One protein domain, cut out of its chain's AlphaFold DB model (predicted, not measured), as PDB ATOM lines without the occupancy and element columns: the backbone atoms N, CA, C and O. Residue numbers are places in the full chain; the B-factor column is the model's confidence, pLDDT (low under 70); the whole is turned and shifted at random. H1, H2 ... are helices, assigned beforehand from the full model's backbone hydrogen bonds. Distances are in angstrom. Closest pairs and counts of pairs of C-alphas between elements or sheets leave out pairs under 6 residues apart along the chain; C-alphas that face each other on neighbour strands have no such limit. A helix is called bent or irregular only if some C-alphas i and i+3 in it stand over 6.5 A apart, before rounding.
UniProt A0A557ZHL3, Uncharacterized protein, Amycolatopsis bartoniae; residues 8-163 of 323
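AT A GLANCE: This is residues 8 to 163 of the 323 residues of an uncharacterized protein of Amycolatopsis bartoniae (UniProt A0A557ZHL3). The helical hairpin of H4 and H5 is the middle of an elongated stack of helices, with H1 on H4 and H3 on H5 on one side and H7 packed steeply on both from the other. H2 slants over H3 towards one end, where residues 38 to 43 stick out; H6 meets one end of H4, and H8 and H9 lie beyond H7 at the opposite end. The printed part has 156 residues with nine named helices, H1 to H9 in chain order, and no named strand: all helix. It is compact, with a radius of gyration of the C-alphas of 17.2 A, and spans 55 by 33 by 29 A.

HOW THE PARTS SIT: H2, residues 17 to 33, touches H3, residues 49 to 62, with its residues 19 to 26 alone, at a steep tilt of 50 degrees; the closest C-alphas, of Leu 19 and Leu 56, are 6.1 A apart. H1, residues 8 to 15, and H2 touch only at the corner, and only just, with 3 pairs of C-alphas within 8 A. H3 touches H5, residues 90 to 101, at a shallow tilt of 33 degrees, only just short of steep; C-alphas 57 and 101 are closest, at 4.2 A. H4, residues 68 to 83, and H5 form a hairpin at 24 degrees, closest at C-alphas 82 and 90, 5.9 A. H1 touches H4 at a shallow tilt of 13 degrees, opposite ways, closest at C-alphas 15 and 74, 5.5 A. H7, residues 119 to 130, touches H4 about perpendicular at 82 degrees, with its residues 119 to 121 alone; C-alphas 79 and 121 are closest, at 4.8 A. H6, residues 104 to 116, touches H4 with C-alphas 72 and 113 closest, 6.3 A. H8, residues 138 to 141, only just touches H7, closest at C-alphas 126 and 140, 6.9 A. H9, residues 149 to 163, touches H7 at 14 degrees, a shallow tilt, closest at C-alphas 130 and 159, 7.7 A. Every O i to N i+4 pair is within hydrogen-bond range in H1, H2, H3, H4, H5 and H7; H6 has 5 of 9, H9 has 9 of 11, and H8 is too short for such a pair.

IN THESE COORDINATES: H1 begins at C-alpha 8, (-50.603, -57.354, 9.425). H2 is 24.4 A long, H4 22.7 A, H3 and H6 20.0 A each, and H9 19.5 A, ending at C-alpha 163, (-34.038, -24.395, 18.324). H6 is irregular: C-alphas 112 and 115 are 7.6 A apart.

THE WHOLE: The C-alphas farthest apart, of Glu 37 and Pro 149, are 55.4 A apart. The printed part has no cut; the link from H2 to H3, residues 34 to 48, is long. Mean pLDDT of the printed part is 82.9; residues 104 to 105, 131 and 143 to 163 are under 70.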
ATOM      1  N   TRP A   8     -52.007 -57.521   9.069       92.62
ATOM      2  CA  TRP A   8     -50.603 -57.354   9.425       92.62
ATOM      3  C   TRP A   8     -50.319 -57.684  10.901       92.62
ATOM      4  O   TRP A   8     -49.203 -58.083  11.215       92.62
ATOM      5  N   TRP A   9     -51.310 -57.610  11.798       93.25
ATOM      6  CA  TRP A   9     -51.137 -57.973  13.211       93.25
ATOM      7  C   TRP A   9     -50.798 -59.455  13.373       93.25
ATOM      8  O   TRP A   9     -49.838 -59.817  14.046       93.25
ATOM      9  N   SER A  10     -51.546 -60.332  12.699       94.00
ATOM     10  CA  SER A  10     -51.254 -61.769  12.709       94.00
ATOM     11  C   SER A  10     -49.898 -62.077  12.074       94.00
ATOM     12  O   SER A  10     -49.185 -62.951  12.560       94.00
ATOM     13  N   ALA A  11     -49.516 -61.343  11.024       96.06
ATOM     14  CA  ALA A  11     -48.191 -61.473  10.421       96.06
ATOM     15  C   ALA A  11     -47.073 -61.031  11.382       96.06
ATOM     16  O   ALA A  11     -46.021 -61.665  11.416       96.06
ATOM     17  N   LEU A  12     -47.312 -59.992  12.191       95.38
ATOM     18  CA  LEU A  12     -46.348 -59.483  13.167       95.38
ATOM     19  C   LEU A  12     -46.056 -60.542  14.233       95.38
ATOM     20  O   LEU A  12     -44.895 -60.851  14.485       95.38
ATOM     21  N   LEU A  13     -47.102 -61.147  14.801       96.31
ATOM     22  CA  LEU A  13     -46.949 -62.225  15.781       96.31
ATOM     23  C   LEU A  13     -46.318 -63.477  15.149       96.31
ATOM     24  O   LEU A  13     -45.488 -64.135  15.761       96.31
ATOM     25  N   ALA A  14     -46.626 -63.786  13.886       97.06
ATOM     26  CA  ALA A  14     -45.990 -64.904  13.185       97.06
ATOM     27  C   ALA A  14     -44.495 -64.671  12.879       97.06
ATOM     28  O   ALA A  14     -43.745 -65.635  12.713       97.06
ATOM     29  N   ALA A  15     -44.042 -63.414  12.802       96.88
ATOM     30  CA  ALA A  15     -42.645 -63.075  12.530       96.88
ATOM     31  C   ALA A  15     -41.704 -63.383  13.711       96.88
ATOM     32  O   ALA A  15     -40.498 -63.575  13.490       96.88
ATOM     33  N   SER A  16     -42.251 -63.452  14.931       97.12
ATOM     34  CA  SER A  16     -41.514 -63.649  16.177       97.12
ATOM     35  C   SER A  16     -42.300 -64.499  17.177       97.12
ATOM     36  O   SER A  16     -43.324 -64.075  17.706       97.12
ATOM     37  N   GLN A  17     -41.774 -65.688  17.494       96.31
ATOM     38  CA  GLN A  17     -42.371 -66.561  18.513       96.31
ATOM     39  C   GLN A  17     -42.338 -65.911  19.900       96.31
ATOM     40  O   GLN A  17     -43.264 -66.104  20.682       96.31
ATOM     41  N   HIS A  18     -41.304 -65.109  20.179       96.44
ATOM     42  CA  HIS A  18     -41.183 -64.359  21.425       96.44
ATOM     43  C   HIS A  18     -42.288 -63.309  21.558       96.44
ATOM     44  O   HIS A  18     -42.980 -63.288  22.572       96.44
ATOM     45  N   LEU A  19     -42.516 -62.492  20.522       96.38
ATOM     46  CA  LEU A  19     -43.590 -61.494  20.547       96.38
ATOM     47  C   LEU A  19     -44.976 -62.149  20.609       96.38
ATOM     48  O   LEU A  19     -45.838 -61.655  21.326       96.38
ATOM     49  N   ALA A  20     -45.192 -63.272  19.913       97.12
ATOM     50  CA  ALA A  20     -46.442 -64.027  20.024       97.12
ATOM     51  C   ALA A  20     -46.699 -64.513  21.458       97.12
ATOM     52  O   ALA A  20     -47.778 -64.285  21.998       97.12
ATOM     53  N   ALA A  21     -45.696 -65.128  22.092       97.12
ATOM     54  CA  ALA A  21     -45.815 -65.610  23.465       97.12
ATOM     55  C   ALA A  21     -46.034 -64.464  24.468       97.12
ATOM     56  O   ALA A  21     -46.836 -64.609  25.392       97.12
ATOM     57  N   ALA A  22     -45.354 -63.329  24.279       96.31
ATOM     58  CA  ALA A  22     -45.520 -62.159  25.134       96.31
ATOM     59  C   ALA A  22     -46.915 -61.531  24.990       96.31
ATOM     60  O   ALA A  22     -47.566 -61.243  25.992       96.31
ATOM     61  N   ASP A  23     -47.422 -61.396  23.762       96.19
ATOM     62  CA  ASP A  23     -48.777 -60.904  23.504       96.19
ATOM     63  C   ASP A  23     -49.856 -61.815  24.113       96.19
ATOM     64  O   ASP A  23     -50.780 -61.314  24.759       96.19
ATOM     65  N   ASP A  24     -49.713 -63.137  23.983       96.56
ATOM     66  CA  ASP A  24     -50.624 -64.109  24.599       96.56
ATOM     67  C   ASP A  24     -50.597 -64.014  26.134       96.56
ATOM     68  O   ASP A  24     -51.654 -64.000  26.775       96.56
ATOM     69  N   ALA A  25     -49.405 -63.909  26.735       96.81
ATOM     70  CA  ALA A  25     -49.245 -63.766  28.180       96.81
ATOM     71  C   ALA A  25     -49.855 -62.452  28.695       96.81
ATOM     72  O   ALA A  25     -50.618 -62.466  29.663       96.81
ATOM     73  N   PHE A  26     -49.579 -61.335  28.018       94.56
ATOM     74  CA  PHE A  26     -50.104 -60.016  28.370       94.56
ATOM     75  C   PHE A  26     -51.627 -59.954  28.234       94.56
ATOM     76  O   PHE A  26     -52.320 -59.431  29.106       94.56
ATOM     77  N   HIS A  27     -52.182 -60.562  27.185       92.00
ATOM     78  CA  HIS A  27     -53.626 -60.654  27.002       92.00
ATOM     79  C   HIS A  27     -54.296 -61.586  28.019       92.00
ATOM     80  O   HIS A  27     -55.410 -61.301  28.468       92.00
ATOM     81  N   GLY A  28     -53.632 -62.675  28.412       93.00
ATOM     82  CA  GLY A  28     -54.092 -63.554  29.486       93.00
ATOM     83  C   GLY A  28     -54.159 -62.838  30.835       93.00
ATOM     84  O   GLY A  28     -55.186 -62.899  31.510       93.00
ATOM     85  N   ASP A  29     -53.102 -62.110  31.195       92.81
ATOM     86  CA  ASP A  29     -53.036 -61.300  32.415       92.81
ATOM     87  C   ASP A  29     -54.070 -60.160  32.408       92.81
ATOM     88  O   ASP A  29     -54.778 -59.975  33.399       92.81
ATOM     89  N   TRP A  30     -54.260 -59.477  31.272       89.19
ATOM     90  CA  TRP A  30     -55.342 -58.501  31.102       89.19
ATOM     91  C   TRP A  30     -56.710 -59.115  31.410       89.19
ATOM     92  O   TRP A  30     -57.443 -58.586  32.237       89.19
ATOM     93  N   ARG A  31     -57.045 -60.264  30.807       90.06
ATOM     94  CA  ARG A  31     -58.338 -60.937  31.034       90.06
ATOM     95  C   ARG A  31     -58.519 -61.442  32.461       90.06
ATOM     96  O   ARG A  31     -59.648 -61.523  32.926       90.06
ATOM     97  N   ALA A  32     -57.434 -61.805  33.141       90.81
ATOM     98  CA  ALA A  32     -57.491 -62.216  34.539       90.81
ATOM     99  C   ALA A  32     -57.774 -61.032  35.478       90.81
ATOM    100  O   ALA A  32     -58.439 -61.209  36.495       90.81
ATOM    101  N   ARG A  33     -57.273 -59.835  35.145       89.06
ATOM    102  CA  ARG A  33     -57.515 -58.596  35.908       89.06
ATOM    103  C   ARG A  33     -58.841 -57.927  35.568       89.06
ATOM    104  O   ARG A  33     -59.409 -57.262  36.423       89.06
ATOM    105  N   TYR A  34     -59.278 -58.083  34.324       86.88
ATOM    106  CA  TYR A  34     -60.439 -57.427  33.736       86.88
ATOM    107  C   TYR A  34     -61.326 -58.481  33.058       86.88
ATOM    108  O   TYR A  34     -61.338 -58.588  31.823       86.88
ATOM    109  N   PRO A  35     -62.001 -59.333  33.843       88.31
ATOM    110  CA  PRO A  35     -62.830 -60.389  33.294       88.31
ATOM    111  C   PRO A  35     -64.053 -59.796  32.558       88.31
ATOM    112  O   PRO A  35     -64.563 -58.750  32.958       88.31
ATOM    113  N   PRO A  36     -64.536 -60.412  31.459       85.88
ATOM    114  CA  PRO A  36     -65.589 -59.826  30.623       85.88
ATOM    115  C   PRO A  36     -66.904 -59.522  31.348       85.88
ATOM    116  O   PRO A  36     -67.641 -58.644  30.915       85.88
ATOM    117  N   GLU A  37     -67.205 -60.255  32.418       90.00
ATOM    118  CA  GLU A  37     -68.367 -60.041  33.283       90.00
ATOM    119  C   GLU A  37     -68.347 -58.714  34.054       90.00
ATOM    120  O   GLU A  37     -69.412 -58.264  34.473       90.00
ATOM    121  N   ASP A  38     -67.183 -58.077  34.200       82.75
ATOM    122  CA  ASP A  38     -67.050 -56.778  34.870       82.75
ATOM    123  C   ASP A  38     -67.429 -55.599  33.955       82.75
ATOM    124  O   ASP A  38     -67.489 -54.459  34.415       82.75
ATOM    125  N   PHE A  39     -67.704 -55.853  32.671       80.00
ATOM    126  CA  PHE A  39     -68.013 -54.826  31.677       80.00
ATOM    127  C   PHE A  39     -69.465 -54.904  31.208       80.00
ATOM    128  O   PHE A  39     -70.002 -55.983  30.943       80.00
ATOM    129  N   GLU A  40     -70.096 -53.743  31.022       79.69
ATOM    130  CA  GLU A  40     -71.453 -53.669  30.472       79.69
ATOM    131  C   GLU A  40     -71.487 -54.122  29.009       79.69
ATOM    132  O   GLU A  40     -72.499 -54.655  28.535       79.69
ATOM    133  N   ARG A  41     -70.376 -53.927  28.282       77.12
ATOM    134  CA  ARG A  41     -70.263 -54.303  26.874       77.12
ATOM    135  C   ARG A  41     -69.118 -55.281  26.629       77.12
ATOM    136  O   ARG A  41     -67.988 -55.040  27.048       77.12
ATOM    137  N   PRO A  42     -69.351 -56.351  25.844       76.50
ATOM    138  CA  PRO A  42     -68.311 -57.333  25.546       76.50
ATOM    139  C   PRO A  42     -67.060 -56.792  24.834       76.50
ATOM    140  O   PRO A  42     -66.052 -57.493  24.800       76.50
ATOM    141  N   ASP A  43     -67.124 -55.622  24.189       75.06
ATOM    142  CA  ASP A  43     -65.981 -54.974  23.535       75.06
ATOM    143  C   ASP A  43     -65.178 -54.047  24.457       75.06
ATOM    144  O   ASP A  43     -64.021 -53.776  24.152       75.06
ATOM    145  N   GLU A  44     -65.718 -53.633  25.605       73.31
ATOM    146  CA  GLU A  44     -64.971 -52.872  26.623       73.31
ATOM    147  C   GLU A  44     -63.951 -53.756  27.356       73.31
ATOM    148  O   GLU A  44     -62.875 -53.294  27.730       73.31
ATOM    149  N   ALA A  45     -64.243 -55.055  27.470       80.19
ATOM    150  CA  ALA A  45     -63.312 -56.052  27.996       80.19
ATOM    151  C   ALA A  45     -62.123 -56.334  27.051       80.19
ATOM    152  O   ALA A  45     -61.140 -56.973  27.445       80.19
ATOM    153  N   GLU A  46     -62.202 -55.909  25.783       83.31
ATOM    154  CA  GLU A  46     -61.147 -56.146  24.803       83.31
ATOM    155  C   GLU A  46     -59.964 -55.205  25.046       83.31
ATOM    156  O   GLU A  46     -60.091 -53.981  25.044       83.31
ATOM    157  N   MET A  47     -58.776 -55.784  25.229       83.12
ATOM    158  CA  MET A  47     -57.569 -55.001  25.466       83.12
ATOM    159  C   MET A  47     -57.299 -54.038  24.292       83.12
ATOM    160  O   MET A  47     -57.176 -54.490  23.144       83.12
ATOM    161  N   PRO A  48     -57.110 -52.728  24.548       83.50
ATOM    162  CA  PRO A  48     -56.858 -51.762  23.489       83.50
ATOM    163  C   PRO A  48     -55.618 -52.116  22.656       83.50
ATOM    164  O   PRO A  48     -54.517 -52.268  23.192       83.50
ATOM    165  N   ARG A  49     -55.753 -52.141  21.320       84.06
ATOM    166  CA  ARG A  49     -54.643 -52.417  20.378       84.06
ATOM    167  C   ARG A  49     -53.401 -51.566  20.663       84.06
ATOM    168  O   ARG A  49     -52.290 -52.072  20.605       84.06
ATOM    169  N   GLY A  50     -53.584 -50.291  21.015       81.62
ATOM    170  CA  GLY A  50     -52.470 -49.399  21.352       81.62
ATOM    171  C   GLY A  50     -51.628 -49.879  22.542       81.62
ATOM    172  O   GLY A  50     -50.411 -49.762  22.487       81.62
ATOM    173  N   MET A  51     -52.243 -50.470  23.575       83.88
ATOM    174  CA  MET A  51     -51.503 -51.026  24.717       83.88
ATOM    175  C   MET A  51     -50.687 -52.251  24.306       83.88
ATOM    176  O   MET A  51     -49.516 -52.349  24.657       83.88
ATOM    177  N   ARG A  52     -51.268 -53.138  23.490       92.25
ATOM    178  CA  ARG A  52     -50.558 -54.307  22.941       92.25
ATOM    179  C   ARG A  52     -49.343 -53.899  22.121       92.25
ATOM    180  O   ARG A  52     -48.276 -54.475  22.261       92.25
ATOM    181  N   VAL A  53     -49.502 -52.883  21.276       90.62
ATOM    182  CA  VAL A  53     -48.432 -52.346  20.424       90.62
ATOM    183  C   VAL A  53     -47.275 -51.803  21.255       90.62
ATOM    184  O   VAL A  53     -46.122 -52.063  20.924       90.62
ATOM    185  N   ILE A  54     -47.586 -51.059  22.322       86.62
ATOM    186  CA  ILE A  54     -46.583 -50.544  23.257       86.62
ATOM    187  C   ILE A  54     -45.847 -51.717  23.901       86.62
ATOM    188  O   ILE A  54     -44.630 -51.792  23.772       86.62
ATOM    189  N   HIS A  55     -46.580 -52.666  24.492       91.75
ATOM    190  CA  HIS A  55     -45.997 -53.833  25.150       91.75
ATOM    191  C   HIS A  55     -45.079 -54.636  24.212       91.75
ATOM    192  O   HIS A  55     -43.928 -54.896  24.546       91.75
ATOM    193  N   LEU A  56     -45.528 -54.944  22.993       95.50
ATOM    194  CA  LEU A  56     -44.704 -55.658  22.011       95.50
ATOM    195  C   LEU A  56     -43.458 -54.870  21.588       95.50
ATOM    196  O   LEU A  56     -42.420 -55.465  21.298       95.50
ATOM    197  N   GLY A  57     -43.544 -53.538  21.540       93.88
ATOM    198  CA  GLY A  57     -42.377 -52.687  21.331       93.88
ATOM    199  C   GLY A  57     -41.377 -52.802  22.486       93.88
ATOM    200  O   GLY A  57     -40.175 -52.896  22.244       93.88
ATOM    201  N   GLU A  58     -41.855 -52.851  23.734       92.38
ATOM    202  CA  GLU A  58     -41.001 -53.042  24.917       92.38
ATOM    203  C   GLU A  58     -40.321 -54.406  24.910       92.38
ATOM    204  O   GLU A  58     -39.130 -54.476  25.200       92.38
ATOM    205  N   GLU A  59     -41.046 -55.458  24.536       95.25
ATOM    206  CA  GLU A  59     -40.515 -56.816  24.402       95.25
ATOM    207  C   GLU A  59     -39.464 -56.901  23.299       95.25
ATOM    208  O   GLU A  59     -38.378 -57.436  23.517       95.25
ATOM    209  N   LEU A  60     -39.721 -56.294  22.134       93.81
ATOM    210  CA  LEU A  60     -38.716 -56.224  21.077       93.81
ATOM    211  C   LEU A  60     -37.450 -55.511  21.569       93.81
ATOM    212  O   LEU A  60     -36.342 -55.908  21.219       93.81
ATOM    213  N   ARG A  61     -37.588 -54.461  22.379       91.62
ATOM    214  CA  ARG A  61     -36.451 -53.718  22.934       91.62
ATOM    215  C   ARG A  61     -35.686 -54.519  23.989       91.62
ATOM    216  O   ARG A  61     -34.466 -54.583  23.929       91.62
ATOM    217  N   SER A  62     -36.384 -55.083  24.971       88.31
ATOM    218  CA  SER A  62     -35.780 -55.610  26.200       88.31
ATOM    219  C   SER A  62     -35.331 -57.067  26.097       88.31
ATOM    220  O   SER A  62     -34.475 -57.499  26.872       88.31
ATOM    221  N   ASN A  63     -35.891 -57.830  25.157       84.75
ATOM    222  CA  ASN A  63     -35.673 -59.262  25.092       84.75
ATOM    223  C   ASN A  63     -34.384 -59.609  24.326       84.75
ATOM    224  O   ASN A  63     -34.285 -59.458  23.104       84.75
ATOM    225  N   VAL A  64     -33.397 -60.105  25.076       83.88
ATOM    226  CA  VAL A  64     -32.075 -60.507  24.571       83.88
ATOM    227  C   VAL A  64     -32.115 -61.742  23.668       83.88
ATOM    228  O   VAL A  64     -31.186 -61.950  22.889       83.88
ATOM    229  N   ASP A  65     -33.186 -62.537  23.729       89.94
ATOM    230  CA  ASP A  65     -33.343 -63.749  22.918       89.94
ATOM    231  C   ASP A  65     -33.848 -63.435  21.497       89.94
ATOM    232  O   ASP A  65     -33.718 -64.258  20.582       89.94
ATOM    233  N   ILE A  66     -34.353 -62.215  21.260       90.62
ATOM    234  CA  ILE A  66     -34.765 -61.770  19.926       90.62
ATOM    235  C   ILE A  66     -33.536 -61.333  19.119       90.62
ATOM    236  O   ILE A  66     -33.062 -60.193  19.186       90.62
ATOM    237  N   ASN A  67     -33.047 -62.254  18.290       90.44
ATOM    238  CA  ASN A  67     -31.894 -62.030  17.420       90.44
ATOM    239  C   ASN A  67     -32.192 -61.093  16.228       90.44
ATOM    240  O   ASN A  67     -33.339 -60.839  15.856       90.44
ATOM    241  N   ALA A  68     -31.132 -60.628  15.559       90.06
ATOM    242  CA  ALA A  68     -31.220 -59.701  14.428       90.06
ATOM    243  C   ALA A  68     -32.096 -60.199  13.260       90.06
ATOM    244  O   ALA A  68     -32.774 -59.400  12.614       90.06
ATOM    245  N   ALA A  69     -32.116 -61.509  12.982       92.81
ATOM    246  CA  ALA A  69     -32.941 -62.061  11.906       92.81
ATOM    247  C   ALA A  69     -34.437 -61.997  12.248       92.81
ATOM    248  O   ALA A  69     -35.263 -61.724  11.379       92.81
ATOM    249  N   GLU A  70     -34.792 -62.228  13.510       94.25
ATOM    250  CA  GLU A  70     -36.157 -62.077  14.012       94.25
ATOM    251  C   GLU A  70     -36.592 -60.610  14.031       94.25
ATOM    252  O   GLU A  70     -37.660 -60.292  13.505       94.25
ATOM    253  N   ARG A  71     -35.720 -59.699  14.489       93.50
ATOM    254  CA  ARG A  71     -35.940 -58.243  14.396       93.50
ATOM    255  C   ARG A  71     -36.192 -57.799  12.959       93.50
ATOM    256  O   ARG A  71     -37.139 -57.061  12.700       93.50
ATOM    257  N   LEU A  72     -35.388 -58.279  12.007       95.00
ATOM    258  CA  LEU A  72     -35.562 -57.967  10.590       95.00
ATOM    259  C   LEU A  72     -36.922 -58.450  10.065       95.00
ATOM    260  O   LEU A  72     -37.593 -57.695   9.363       95.00
ATOM    261  N   ARG A  73     -37.363 -59.667  10.417       97.06
ATOM    262  CA  ARG A  73     -38.697 -60.163  10.028       97.06
ATOM    263  C   ARG A  73     -39.811 -59.277  10.582       97.06
ATOM    264  O   ARG A  73     -40.705 -58.906   9.831       97.06
ATOM    265  N   VAL A  74     -39.724 -58.897  11.857       96.69
ATOM    266  CA  VAL A  74     -40.685 -57.986  12.498       96.69
ATOM    267  C   VAL A  74     -40.740 -56.645  11.765       96.69
ATOM    268  O   VAL A  74     -41.811 -56.223  11.338       96.69
ATOM    269  N   LEU A  75     -39.592 -56.002  11.535       96.19
ATOM    270  CA  LEU A  75     -39.528 -54.715  10.833       96.19
ATOM    271  C   LEU A  75     -39.996 -54.810   9.372       96.19
ATOM    272  O   LEU A  75     -40.564 -53.852   8.856       96.19
ATOM    273  N   THR A  76     -39.805 -55.961   8.722       96.81
ATOM    274  CA  THR A  76     -40.316 -56.219   7.364       96.81
ATOM    275  C   THR A  76     -41.842 -56.248   7.352       96.81
ATOM    276  O   THR A  76     -42.453 -55.575   6.529       96.81
ATOM    277  N   VAL A  77     -42.470 -56.936   8.312       97.25
ATOM    278  CA  VAL A  77     -43.938 -56.938   8.434       97.25
ATOM    279  C   VAL A  77     -44.480 -55.530   8.684       97.25
ATOM    280  O   VAL A  77     -45.527 -55.171   8.150       97.25
ATOM    281  N   LEU A  78     -43.780 -54.710   9.472       96.38
ATOM    282  CA  LEU A  78     -44.185 -53.322   9.695       96.38
ATOM    283  C   LEU A  78     -44.021 -52.452   8.433       96.38
ATOM    284  O   LEU A  78     -44.828 -51.546   8.225       96.38
ATOM    285  N   ASP A  79     -43.032 -52.719   7.572       96.06
ATOM    286  CA  ASP A  79     -42.918 -52.056   6.260       96.06
ATOM    287  C   ASP A  79     -44.111 -52.388   5.356       96.06
ATOM    288  O   ASP A  79     -44.708 -51.481   4.763       96.06
ATOM    289  N   ASP A  80     -44.498 -53.666   5.312       95.88
ATOM    290  CA  ASP A  80     -45.678 -54.131   4.581       95.88
ATOM    291  C   ASP A  80     -46.955 -53.494   5.146       95.88
ATOM    292  O   ASP A  80     -47.782 -52.983   4.388       95.88
ATOM    293  N   ALA A  81     -47.078 -53.437   6.479       94.38
ATOM    294  CA  ALA A  81     -48.196 -52.795   7.165       94.38
ATOM    295  C   ALA A  81     -48.324 -51.317   6.786       94.38
ATOM    296  O   ALA A  81     -49.430 -50.850   6.553       94.38
ATOM    297  N   LEU A  82     -47.215 -50.577   6.666       90.00
ATOM    298  CA  LEU A  82     -47.231 -49.174   6.228       90.00
ATOM    299  C   LEU A  82     -47.722 -49.004   4.779       90.00
ATOM    300  O   LEU A  82     -48.218 -47.928   4.430       90.00
ATOM    301  N   GLY A  83     -47.585 -50.038   3.944       90.31
ATOM    302  CA  GLY A  83     -48.063 -50.069   2.562       90.31
ATOM    303  C   GLY A  83     -49.529 -50.479   2.387       90.31
ATOM    304  O   GLY A  83     -50.052 -50.323   1.286       90.31
ATOM    305  N   ASP A  84     -50.190 -50.988   3.429       88.62
ATOM    306  CA  ASP A  84     -51.580 -51.449   3.365       88.62
ATOM    307  C   ASP A  84     -52.570 -50.299   3.606       88.62
ATOM    308  O   ASP A  84     -52.888 -49.949   4.740       88.62
ATOM    309  N   ASP A  85     -53.101 -49.712   2.534       84.44
ATOM    310  CA  ASP A  85     -54.058 -48.601   2.619       84.44
ATOM    311  C   ASP A  85     -55.411 -48.962   3.265       84.44
ATOM    312  O   ASP A  85     -56.206 -48.060   3.538       84.44
ATOM    313  N   SER A  86     -55.688 -50.245   3.537       84.75
ATOM    314  CA  SER A  86     -56.949 -50.671   4.157       84.75
ATOM    315  C   SER A  86     -57.040 -50.380   5.659       84.75
ATOM    316  O   SER A  86     -58.149 -50.333   6.194       84.75
ATOM    317  N   ASP A  87     -55.908 -50.140   6.333       80.25
ATOM    318  CA  ASP A  87     -55.860 -49.771   7.752       80.25
ATOM    319  C   ASP A  87     -55.539 -48.268   7.906       80.25
ATOM    320  O   ASP A  87     -54.394 -47.848   7.675       80.25
ATOM    321  N   PRO A  88     -56.517 -47.422   8.287       75.75
ATOM    322  CA  PRO A  88     -56.288 -45.989   8.473       75.75
ATOM    323  C   PRO A  88     -55.340 -45.679   9.645       75.75
ATOM    324  O   PRO A  88     -54.692 -44.633   9.642       75.75
ATOM    325  N   ASP A  89     -55.192 -46.595  10.607       77.44
ATOM    326  CA  ASP A  89     -54.393 -46.390  11.819       77.44
ATOM    327  C   ASP A  89     -52.974 -46.962  11.715       77.44
ATOM    328  O   ASP A  89     -52.188 -46.855  12.666       77.44
ATOM    329  N   ARG A  90     -52.617 -47.576  10.578       85.38
ATOM    330  CA  ARG A  90     -51.335 -48.277  10.393       85.38
ATOM    331  C   ARG A  90     -50.128 -47.420  10.761       85.38
ATOM    332  O   ARG A  90     -49.240 -47.880  11.467       85.38
ATOM    333  N   TYR A  91     -50.116 -46.149  10.349       81.88
ATOM    334  CA  TYR A  91     -48.977 -45.268  10.590       81.88
ATOM    335  C   TYR A  91     -48.845 -44.930  12.074       81.88
ATOM    336  O   TYR A  91     -47.761 -45.051  12.637       81.88
ATOM    337  N   ALA A  92     -49.952 -44.554  12.724       78.38
ATOM    338  CA  ALA A  92     -49.963 -44.265  14.156       78.38
ATOM    339  C   ALA A  92     -49.521 -45.492  14.965       78.38
ATOM    340  O   ALA A  92     -48.733 -45.375  15.902       78.38
ATOM    341  N   THR A  93     -49.975 -46.674  14.552       85.00
ATOM    342  CA  THR A  93     -49.661 -47.937  15.213       85.00
ATOM    343  C   THR A  93     -48.184 -48.305  15.058       85.00
ATOM    344  O   THR A  93     -47.500 -48.523  16.056       85.00
ATOM    345  N   VAL A  94     -47.657 -48.294  13.831       89.56
ATOM    346  CA  VAL A  94     -46.243 -48.594  13.554       89.56
ATOM    347  C   VAL A  94     -45.320 -47.565  14.210       89.56
ATOM    348  O   VAL A  94     -44.322 -47.941  14.815       89.56
ATOM    349  N   ALA A  95     -45.657 -46.275  14.162       85.50
ATOM    350  CA  ALA A  95     -44.874 -45.237  14.831       85.50
ATOM    351  C   ALA A  95     -44.856 -45.423  16.357       85.50
ATOM    352  O   ALA A  95     -43.810 -45.260  16.980       85.50
ATOM    353  N   THR A  96     -45.989 -45.808  16.958       84.81
ATOM    354  CA  THR A  96     -46.065 -46.120  18.396       84.81
ATOM    355  C   THR A  96     -45.181 -47.316  18.738       84.81
ATOM    356  O   THR A  96     -44.399 -47.234  19.681       84.81
ATOM    357  N   PHE A  97     -45.241 -48.383  17.936       93.00
ATOM    358  CA  PHE A  97     -44.378 -49.553  18.094       93.00
ATOM    359  C   PHE A  97     -42.896 -49.163  18.046       93.00
ATOM    360  O   PHE A  97     -42.150 -49.423  18.985       93.00
ATOM    361  N   LEU A  98     -42.474 -48.499  16.962       92.25
ATOM    362  CA  LEU A  98     -41.079 -48.118  16.741       92.25
ATOM    363  C   LEU A  98     -40.567 -47.184  17.831       92.25
ATOM    364  O   LEU A  98     -39.421 -47.304  18.242       92.25
ATOM    365  N   ARG A  99     -41.401 -46.272  18.333       85.94
ATOM    366  CA  ARG A  99     -40.988 -45.351  19.395       85.94
ATOM    367  C   ARG A  99     -40.588 -46.078  20.671       85.94
ATOM    368  O   ARG A  99     -39.698 -45.614  21.371       85.94
ATOM    369  N   VAL A 100     -41.262 -47.181  20.974       88.94
ATOM    370  CA  VAL A 100     -40.993 -47.985  22.167       88.94
ATOM    371  C   VAL A 100     -39.882 -49.003  21.901       88.94
ATOM    372  O   VAL A 100     -39.030 -49.220  22.760       88.94
ATOM    373  N   ALA A 101     -39.863 -49.588  20.702       90.12
ATOM    374  CA  ALA A 101     -38.881 -50.588  20.296       90.12
ATOM    375  C   ALA A 101     -37.477 -50.015  20.065       90.12
ATOM    376  O   ALA A 101     -36.483 -50.708  20.271       90.12
ATOM    377  N   LEU A 102     -37.382 -48.767  19.604       87.31
ATOM    378  CA  LEU A 102     -36.110 -48.116  19.331       87.31
ATOM    379  C   LEU A 102     -35.636 -47.386  20.584       87.31
ATOM    380  O   LEU A 102     -36.244 -46.416  21.017       87.31
ATOM    381  N   SER A 103     -34.512 -47.826  21.140       80.12
ATOM    382  CA  SER A 103     -33.788 -47.115  22.191       80.12
ATOM    383  C   SER A 103     -32.407 -46.712  21.681       80.12
ATOM    384  O   SER A 103     -31.868 -47.341  20.771       80.12
ATOM    385  N   ARG A 104     -31.808 -45.662  22.260       64.81
ATOM    386  CA  ARG A 104     -30.448 -45.237  21.875       64.81
ATOM    387  C   ARG A 104     -29.407 -46.335  22.073       64.81
ATOM    388  O   ARG A 104     -28.445 -46.365  21.314       64.81
ATOM    389  N   ALA A 105     -29.585 -47.176  23.091       64.88
ATOM    390  CA  ALA A 105     -28.655 -48.253  23.408       64.88
ATOM    391  C   ALA A 105     -28.681 -49.367  22.347       64.88
ATOM    392  O   ALA A 105     -27.674 -50.037  22.156       64.88
ATOM    393  N   ASP A 106     -29.785 -49.486  21.599       76.19
ATOM    394  CA  ASP A 106     -30.049 -50.606  20.687       76.19
ATOM    395  C   ASP A 106     -29.933 -50.203  19.204       76.19
ATOM    396  O   ASP A 106     -30.355 -50.921  18.294       76.19
ATOM    397  N   LEU A 107     -29.366 -49.023  18.923       85.31
ATOM    398  CA  LEU A 107     -29.221 -48.524  17.551       85.31
ATOM    399  C   LEU A 107     -28.186 -49.303  16.731       85.31
ATOM    400  O   LEU A 107     -28.261 -49.267  15.502       85.31
ATOM    401  N   ASP A 108     -27.250 -50.005  17.369       86.75
ATOM    402  CA  ASP A 108     -26.257 -50.828  16.670       86.75
ATOM    403  C   ASP A 108     -26.896 -52.059  16.010       86.75
ATOM    404  O   ASP A 108     -26.586 -52.369  14.855       86.75
ATOM    405  N   ASP A 109     -27.871 -52.686  16.670       85.12
ATOM    406  CA  ASP A 109     -28.652 -53.782  16.088       85.12
ATOM    407  C   ASP A 109     -29.478 -53.295  14.897       85.12
ATOM    408  O   ASP A 109     -29.494 -53.920  13.832       85.12
ATOM    409  N   LEU A 110     -30.118 -52.127  15.039       89.50
ATOM    410  CA  LEU A 110     -30.844 -51.509  13.934       89.50
ATOM    411  C   LEU A 110     -29.902 -51.163  12.773       89.50
ATOM    412  O   LEU A 110     -30.263 -51.359  11.613       89.50
ATOM    413  N   ARG A 111     -28.683 -50.690  13.062       91.62
ATOM    414  CA  ARG A 111     -27.663 -50.384  12.050       91.62
ATOM    415  C   ARG A 111     -27.262 -51.619  11.253       91.62
ATOM    416  O   ARG A 111     -27.083 -51.512  10.041       91.62
ATOM    417  N   ALA A 112     -27.145 -52.775  11.907       90.25
ATOM    418  CA  ALA A 112     -26.787 -54.032  11.255       90.25
ATOM    419  C   ALA A 112     -27.849 -54.491  10.239       90.25
ATOM    420  O   ALA A 112     -27.499 -55.017   9.183       90.25
ATOM    421  N   VAL A 113     -29.135 -54.259  10.527       92.12
ATOM    422  CA  VAL A 113     -30.242 -54.655   9.637       92.12
ATOM    423  C   VAL A 113     -30.695 -53.550   8.677       92.12
ATOM    424  O   VAL A 113     -31.412 -53.840   7.721       92.12
ATOM    425  N   TRP A 114     -30.257 -52.303   8.883       93.19
ATOM    426  CA  TRP A 114     -30.711 -51.117   8.144       93.19
ATOM    427  C   TRP A 114     -30.709 -51.250   6.613       93.19
ATOM    428  O   TRP A 114     -31.730 -50.910   6.007       93.19
ATOM    429  N   PRO A 115     -29.643 -51.760   5.956       92.50
ATOM    430  CA  PRO A 115     -29.606 -51.863   4.493       92.50
ATOM    431  C   PRO A 115     -30.643 -52.833   3.914       92.50
ATOM    432  O   PRO A 115     -30.962 -52.747   2.732       92.50
ATOM    433  N   SER A 116     -31.151 -53.749   4.741       94.38
ATOM    434  CA  SER A 116     -32.150 -54.751   4.366       94.38
ATOM    435  C   SER A 116     -33.584 -54.285   4.624       94.38
ATOM    436  O   SER A 116     -34.524 -54.981   4.249       94.38
ATOM    437  N   LEU A 117     -33.765 -53.141   5.289       93.56
ATOM    438  CA  LEU A 117     -35.083 -52.606   5.599       93.56
ATOM    439  C   LEU A 117     -35.745 -51.981   4.370       93.56
ATOM    440  O   LEU A 117     -35.097 -51.335   3.544       93.56
ATOM    441  N   GLY A 118     -37.068 -52.126   4.301       92.62
ATOM    442  CA  GLY A 118     -37.890 -51.440   3.316       92.62
ATOM    443  C   GLY A 118     -37.879 -49.919   3.493       92.62
ATOM    444  O   GLY A 118     -37.578 -49.361   4.552       92.62
ATOM    445  N   VAL A 119     -38.206 -49.216   2.413       90.62
ATOM    446  CA  VAL A 119     -38.130 -47.754   2.358       90.62
ATOM    447  C   VAL A 119     -39.121 -47.064   3.304       90.62
ATOM    448  O   VAL A 119     -38.861 -45.947   3.755       90.62
ATOM    449  N   ARG A 120     -40.271 -47.685   3.600       91.69
ATOM    450  CA  ARG A 120     -41.315 -47.085   4.446       91.69
ATOM    451  C   ARG A 120     -40.937 -47.188   5.912       91.69
ATOM    452  O   ARG A 120     -41.052 -46.203   6.635       91.69
ATOM    453  N   ILE A 121     -40.423 -48.336   6.336       94.19
ATOM    454  CA  ILE A 121     -39.980 -48.528   7.711       94.19
ATOM    455  C   ILE A 121     -38.719 -47.713   8.001       94.19
ATOM    456  O   ILE A 121     -38.638 -47.101   9.061       94.19
ATOM    457  N   GLN A 122     -37.797 -47.574   7.035       92.94
ATOM    458  CA  GLN A 122     -36.671 -46.640   7.164       92.94
ATOM    459  C   GLN A 122     -37.159 -45.203   7.425       92.94
ATOM    460  O   GLN A 122     -36.653 -44.544   8.334       92.94
ATOM    461  N   GLN A 123     -38.177 -44.718   6.697       87.50
ATOM    462  CA  GLN A 123     -38.780 -43.402   6.977       87.50
ATOM    463  C   GLN A 123     -39.378 -43.332   8.370       87.50
ATOM    464  O   GLN A 123     -39.133 -42.366   9.086       87.50
ATOM    465  N   ALA A 124     -40.182 -44.328   8.739       87.31
ATOM    466  CA  ALA A 124     -40.866 -44.339  10.019       87.31
ATOM    467  C   ALA A 124     -39.857 -44.313  11.177       87.31
ATOM    468  O   ALA A 124     -40.053 -43.554  12.125       87.31
ATOM    469  N   CYS A 125     -38.740 -45.040  11.070       90.69
ATOM    470  CA  CYS A 125     -37.629 -44.973  12.021       90.69
ATOM    471  C   CYS A 125     -37.022 -43.566  12.090       90.69
ATOM    472  O   CYS A 125     -36.920 -43.005  13.178       90.69
ATOM    473  N   VAL A 126     -36.671 -42.961  10.948       87.75
ATOM    474  CA  VAL A 126     -36.102 -41.599  10.909       87.75
ATOM    475  C   VAL A 126     -37.056 -40.586  11.542       87.75
ATOM    476  O   VAL A 126     -36.633 -39.800  12.381       87.75
ATOM    477  N   LEU A 127     -38.341 -40.629  11.187       81.75
ATOM    478  CA  LEU A 127     -39.372 -39.728  11.709       81.75
ATOM    479  C   LEU A 127     -39.599 -39.914  13.206       81.75
ATOM    480  O   LEU A 127     -39.778 -38.943  13.937       81.75
ATOM    481  N   THR A 128     -39.572 -41.160  13.668       82.94
ATOM    482  CA  THR A 128     -39.707 -41.478  15.090       82.94
ATOM    483  C   THR A 128     -38.530 -40.908  15.881       82.94
ATOM    484  O   THR A 128     -38.739 -40.306  16.932       82.94
ATOM    485  N   LEU A 129     -37.311 -41.016  15.349       82.94
ATOM    486  CA  LEU A 129     -36.086 -40.537  15.994       82.94
ATOM    487  C   LEU A 129     -35.848 -39.027  15.833       82.94
ATOM    488  O   LEU A 129     -35.091 -38.456  16.611       82.94
ATOM    489  N   ASP A 130     -36.493 -38.359  14.873       73.88
ATOM    490  CA  ASP A 130     -36.423 -36.893  14.722       73.88
ATOM    491  C   ASP A 130     -37.047 -36.156  15.912       73.88
ATOM    492  O   ASP A 130     -36.625 -35.057  16.248       73.88
ATOM    493  N   SER A 131     -37.985 -36.806  16.609       67.62
ATOM    494  CA  SER A 131     -38.533 -36.310  17.878       67.62
ATOM    495  C   SER A 131     -37.592 -36.461  19.080       67.62
ATOM    496  O   SER A 131     -37.932 -36.018  20.174       67.62
ATOM    497  N   TRP A 132     -36.421 -37.091  18.925       71.12
ATOM    498  CA  TRP A 132     -35.437 -37.170  20.005       71.12
ATOM    499  C   TRP A 132     -34.587 -35.897  20.058       71.12
ATOM    500  O   TRP A 132     -34.238 -35.373  19.003       71.12
ATOM    501  N   PRO A 133     -34.126 -35.453  21.245       70.94
ATOM    502  CA  PRO A 133     -33.322 -34.231  21.379       70.94
ATOM    503  C   PRO A 133     -32.071 -34.164  20.488       70.94
ATOM    504  O   PRO A 133     -31.600 -33.090  20.137       70.94
ATOM    505  N   THR A 134     -31.508 -35.310  20.101       74.25
ATOM    506  CA  THR A 134     -30.329 -35.363  19.218       74.25
ATOM    507  C   THR A 134     -30.660 -35.673  17.760       74.25
ATOM    508  O   THR A 134     -29.741 -35.821  16.957       74.25
ATOM    509  N   GLY A 135     -31.934 -35.903  17.447       79.06
ATOM    510  CA  GLY A 135     -32.387 -36.429  16.168       79.06
ATOM    511  C   GLY A 135     -31.877 -37.845  15.841       79.06
ATOM    512  O   GLY A 135     -31.256 -38.512  16.685       79.06
ATOM    513  N   PRO A 136     -32.125 -38.307  14.600       84.56
ATOM    514  CA  PRO A 136     -31.653 -39.592  14.099       84.56
ATOM    515  C   PRO A 136     -30.124 -39.601  13.897       84.56
ATOM    516  O   PRO A 136     -29.549 -38.584  13.496       84.56
ATOM    517  N   PRO A 137     -29.450 -40.751  14.088       88.31
ATOM    518  CA  PRO A 137     -28.039 -40.909  13.753       88.31
ATOM    519  C   PRO A 137     -27.736 -40.597  12.287       88.31
ATOM    520  O   PRO A 137     -28.514 -40.931  11.392       88.31
ATOM    521  N   GLU A 138     -26.548 -40.045  12.033       86.88
ATOM    522  CA  GLU A 138     -26.124 -39.636  10.692       86.88
ATOM    523  C   GLU A 138     -26.263 -40.775   9.669       86.88
ATOM    524  O   GLU A 138     -26.856 -40.578   8.611       86.88
ATOM    525  N   TRP A 139     -25.836 -41.991  10.024       90.19
ATOM    526  CA  TRP A 139     -25.865 -43.164   9.143       90.19
ATOM    527  C   TRP A 139     -27.268 -43.573   8.665       90.19
ATOM    528  O   TRP A 139     -27.372 -44.203   7.616       90.19
ATOM    529  N   MET A 140     -28.345 -43.205   9.373       89.19
ATOM    530  CA  MET A 140     -29.721 -43.425   8.892       89.19
ATOM    531  C   MET A 140     -30.112 -42.438   7.793       89.19
ATOM    532  O   MET A 140     -31.014 -42.696   6.998       89.19
ATOM    533  N   THR A 141     -29.449 -41.285   7.762       81.69
ATOM    534  CA  THR A 141     -29.734 -40.186   6.835       81.69
ATOM    535  C   THR A 141     -28.735 -40.110   5.678       81.69
ATOM    536  O   THR A 141     -29.033 -39.496   4.655       81.69
ATOM    537  N   THR A 142     -27.579 -40.768   5.798       72.62
ATOM    538  CA  THR A 142     -26.532 -40.801   4.772       72.62
ATOM    539  C   THR A 142     -26.731 -42.004   3.850       72.62
ATOM    540  O   THR A 142     -26.514 -43.144   4.245       72.62
ATOM    541  N   GLY A 143     -27.144 -41.763   2.601       66.00
ATOM    542  CA  GLY A 143     -27.278 -42.807   1.570       66.00
ATOM    543  C   GLY A 143     -28.635 -43.523   1.493       66.00
ATOM    544  O   GLY A 143     -28.821 -44.355   0.609       66.00
ATOM    545  N   ALA A 144     -29.593 -43.188   2.361       55.97
ATOM    546  CA  ALA A 144     -30.986 -43.635   2.261       55.97
ATOM    547  C   ALA A 144     -31.693 -42.998   1.024       55.97
ATOM    548  O   ALA A 144     -31.247 -41.939   0.571       55.97
ATOM    549  N   PRO A 145     -32.751 -43.626   0.452       53.09
ATOM    550  CA  PRO A 145     -33.426 -43.241  -0.811       53.09
ATOM    551  C   PRO A 145     -33.866 -41.769  -0.839       53.09
ATOM    552  O   PRO A 145     -33.848 -41.139   0.211       53.09
ATOM    553  N   PRO A 146     -34.241 -41.179  -1.999       51.50
ATOM    554  CA  PRO A 146     -34.331 -39.733  -2.184       51.50
ATOM    555  C   PRO A 146     -35.532 -39.137  -1.434       51.50
ATOM    556  O   PRO A 146     -36.488 -38.647  -2.033       51.50
ATOM    557  N   TRP A 147     -35.452 -39.085  -0.107       57.66
ATOM    558  CA  TRP A 147     -36.023 -38.028   0.702       57.66
ATOM    559  C   TRP A 147     -35.318 -36.784   0.205       57.66
ATOM    560  O   TRP A 147     -34.266 -36.403   0.719       57.66
ATOM    561  N   GLY A 148     -35.815 -36.223  -0.902       48.25
ATOM    562  CA  GLY A 148     -35.186 -35.069  -1.519       48.25
ATOM    563  C   GLY A 148     -34.885 -34.053  -0.417       48.25
ATOM    564  O   GLY A 148     -35.650 -33.995   0.549       48.25
ATOM    565  N   PRO A 149     -33.812 -33.253  -0.521       50.34
ATOM    566  CA  PRO A 149     -33.401 -32.322   0.526       50.34
ATOM    567  C   PRO A 149     -34.558 -31.517   1.117       50.34
ATOM    568  O   PRO A 149     -34.507 -31.171   2.280       50.34
ATOM    569  N   ARG A 150     -35.641 -31.299   0.358       52.91
ATOM    570  CA  ARG A 150     -36.922 -30.752   0.813       52.91
ATOM    571  C   ARG A 150     -37.690 -31.576   1.849       52.91
ATOM    572  O   ARG A 150     -38.227 -30.954   2.739       52.91
ATOM    573  N   ALA A 151     -37.807 -32.899   1.759       53.50
ATOM    574  CA  ALA A 151     -38.531 -33.708   2.748       53.50
ATOM    575  C   ALA A 151     -37.780 -33.721   4.087       53.50
ATOM    576  O   ALA A 151     -38.353 -33.369   5.113       53.50
ATOM    577  N   ILE A 152     -36.468 -33.985   4.045       53.53
ATOM    578  CA  ILE A 152     -35.596 -33.888   5.222       53.53
ATOM    579  C   ILE A 152     -35.503 -32.443   5.713       53.53
ATOM    580  O   ILE A 152     -35.550 -32.228   6.910       53.53
ATOM    581  N   ALA A 153     -35.427 -31.435   4.841       56.50
ATOM    582  CA  ALA A 153     -35.457 -30.037   5.269       56.50
ATOM    583  C   ALA A 153     -36.837 -29.601   5.756       56.50
ATOM    584  O   ALA A 153     -36.888 -28.675   6.535       56.50
ATOM    585  N   ARG A 154     -37.950 -30.220   5.355       53.84
ATOM    586  CA  ARG A 154     -39.280 -29.899   5.899       53.84
ATOM    587  C   ARG A 154     -39.433 -30.478   7.299       53.84
ATOM    588  O   ARG A 154     -39.971 -29.794   8.153       53.84
ATOM    589  N   LEU A 155     -38.891 -31.672   7.527       47.72
ATOM    590  CA  LEU A 155     -38.797 -32.306   8.845       47.72
ATOM    591  C   LEU A 155     -37.804 -31.559   9.746       47.72
ATOM    592  O   LEU A 155     -38.174 -31.041  10.788       47.72
ATOM    593  N   ARG A 156     -36.576 -31.332   9.271       50.44
ATOM    594  CA  ARG A 156     -35.542 -30.583   9.997       50.44
ATOM    595  C   ARG A 156     -35.839 -29.095  10.140       50.44
ATOM    596  O   ARG A 156     -35.402 -28.528  11.120       50.44
ATOM    597  N   ALA A 157     -36.512 -28.418   9.207       51.50
ATOM    598  CA  ALA A 157     -36.918 -27.014   9.389       51.50
ATOM    599  C   ALA A 157     -38.135 -26.887  10.302       51.50
ATOM    600  O   ALA A 157     -38.368 -25.801  10.817       51.50
ATOM    601  N   TRP A 158     -38.887 -27.967  10.506       41.66
ATOM    602  CA  TRP A 158     -39.871 -28.039  11.574       41.66
ATOM    603  C   TRP A 158     -39.140 -28.129  12.927       41.66
ATOM    604  O   TRP A 158     -39.294 -27.224  13.735       41.66
ATOM    605  N   SER A 159     -38.190 -29.057  13.087       40.19
ATOM    606  CA  SER A 159     -37.416 -29.249  14.334       40.19
ATOM    607  C   SER A 159     -36.355 -28.158  14.628       40.19
ATOM    608  O   SER A 159     -36.037 -27.869  15.777       40.19
ATOM    609  N   ALA A 160     -35.787 -27.513  13.600       37.56
ATOM    610  CA  ALA A 160     -34.755 -26.473  13.730       37.56
ATOM    611  C   ALA A 160     -35.308 -25.040  13.739       37.56
ATOM    612  O   ALA A 160     -34.552 -24.121  14.056       37.56
ATOM    613  N   ARG A 161     -36.585 -24.820  13.387       43.16
ATOM    614  CA  ARG A 161     -37.252 -23.539  13.682       43.16
ATOM    615  C   ARG A 161     -37.460 -23.356  15.180       43.16
ATOM    616  O   ARG A 161     -37.383 -22.217  15.626       43.16
ATOM    617  N   ASP A 162     -37.625 -24.449  15.921       41.34
ATOM    618  CA  ASP A 162     -37.781 -24.410  17.377       41.34
ATOM    619  C   ASP A 162     -36.473 -24.071  18.105       41.34
ATOM    620  O   ASP A 162     -36.493 -23.371  19.104       41.34
ATOM    621  N   SER A 163     -35.309 -24.459  17.576       36.41
ATOM    622  CA  SER A 163     -34.038 -24.395  18.324       36.41
ATOM    623  C   SER A 163     -33.061 -23.286  17.897       36.41
ATOM    624  O   SER A 163     -31.975 -23.168  18.465       36.41
TER     625      SER A 163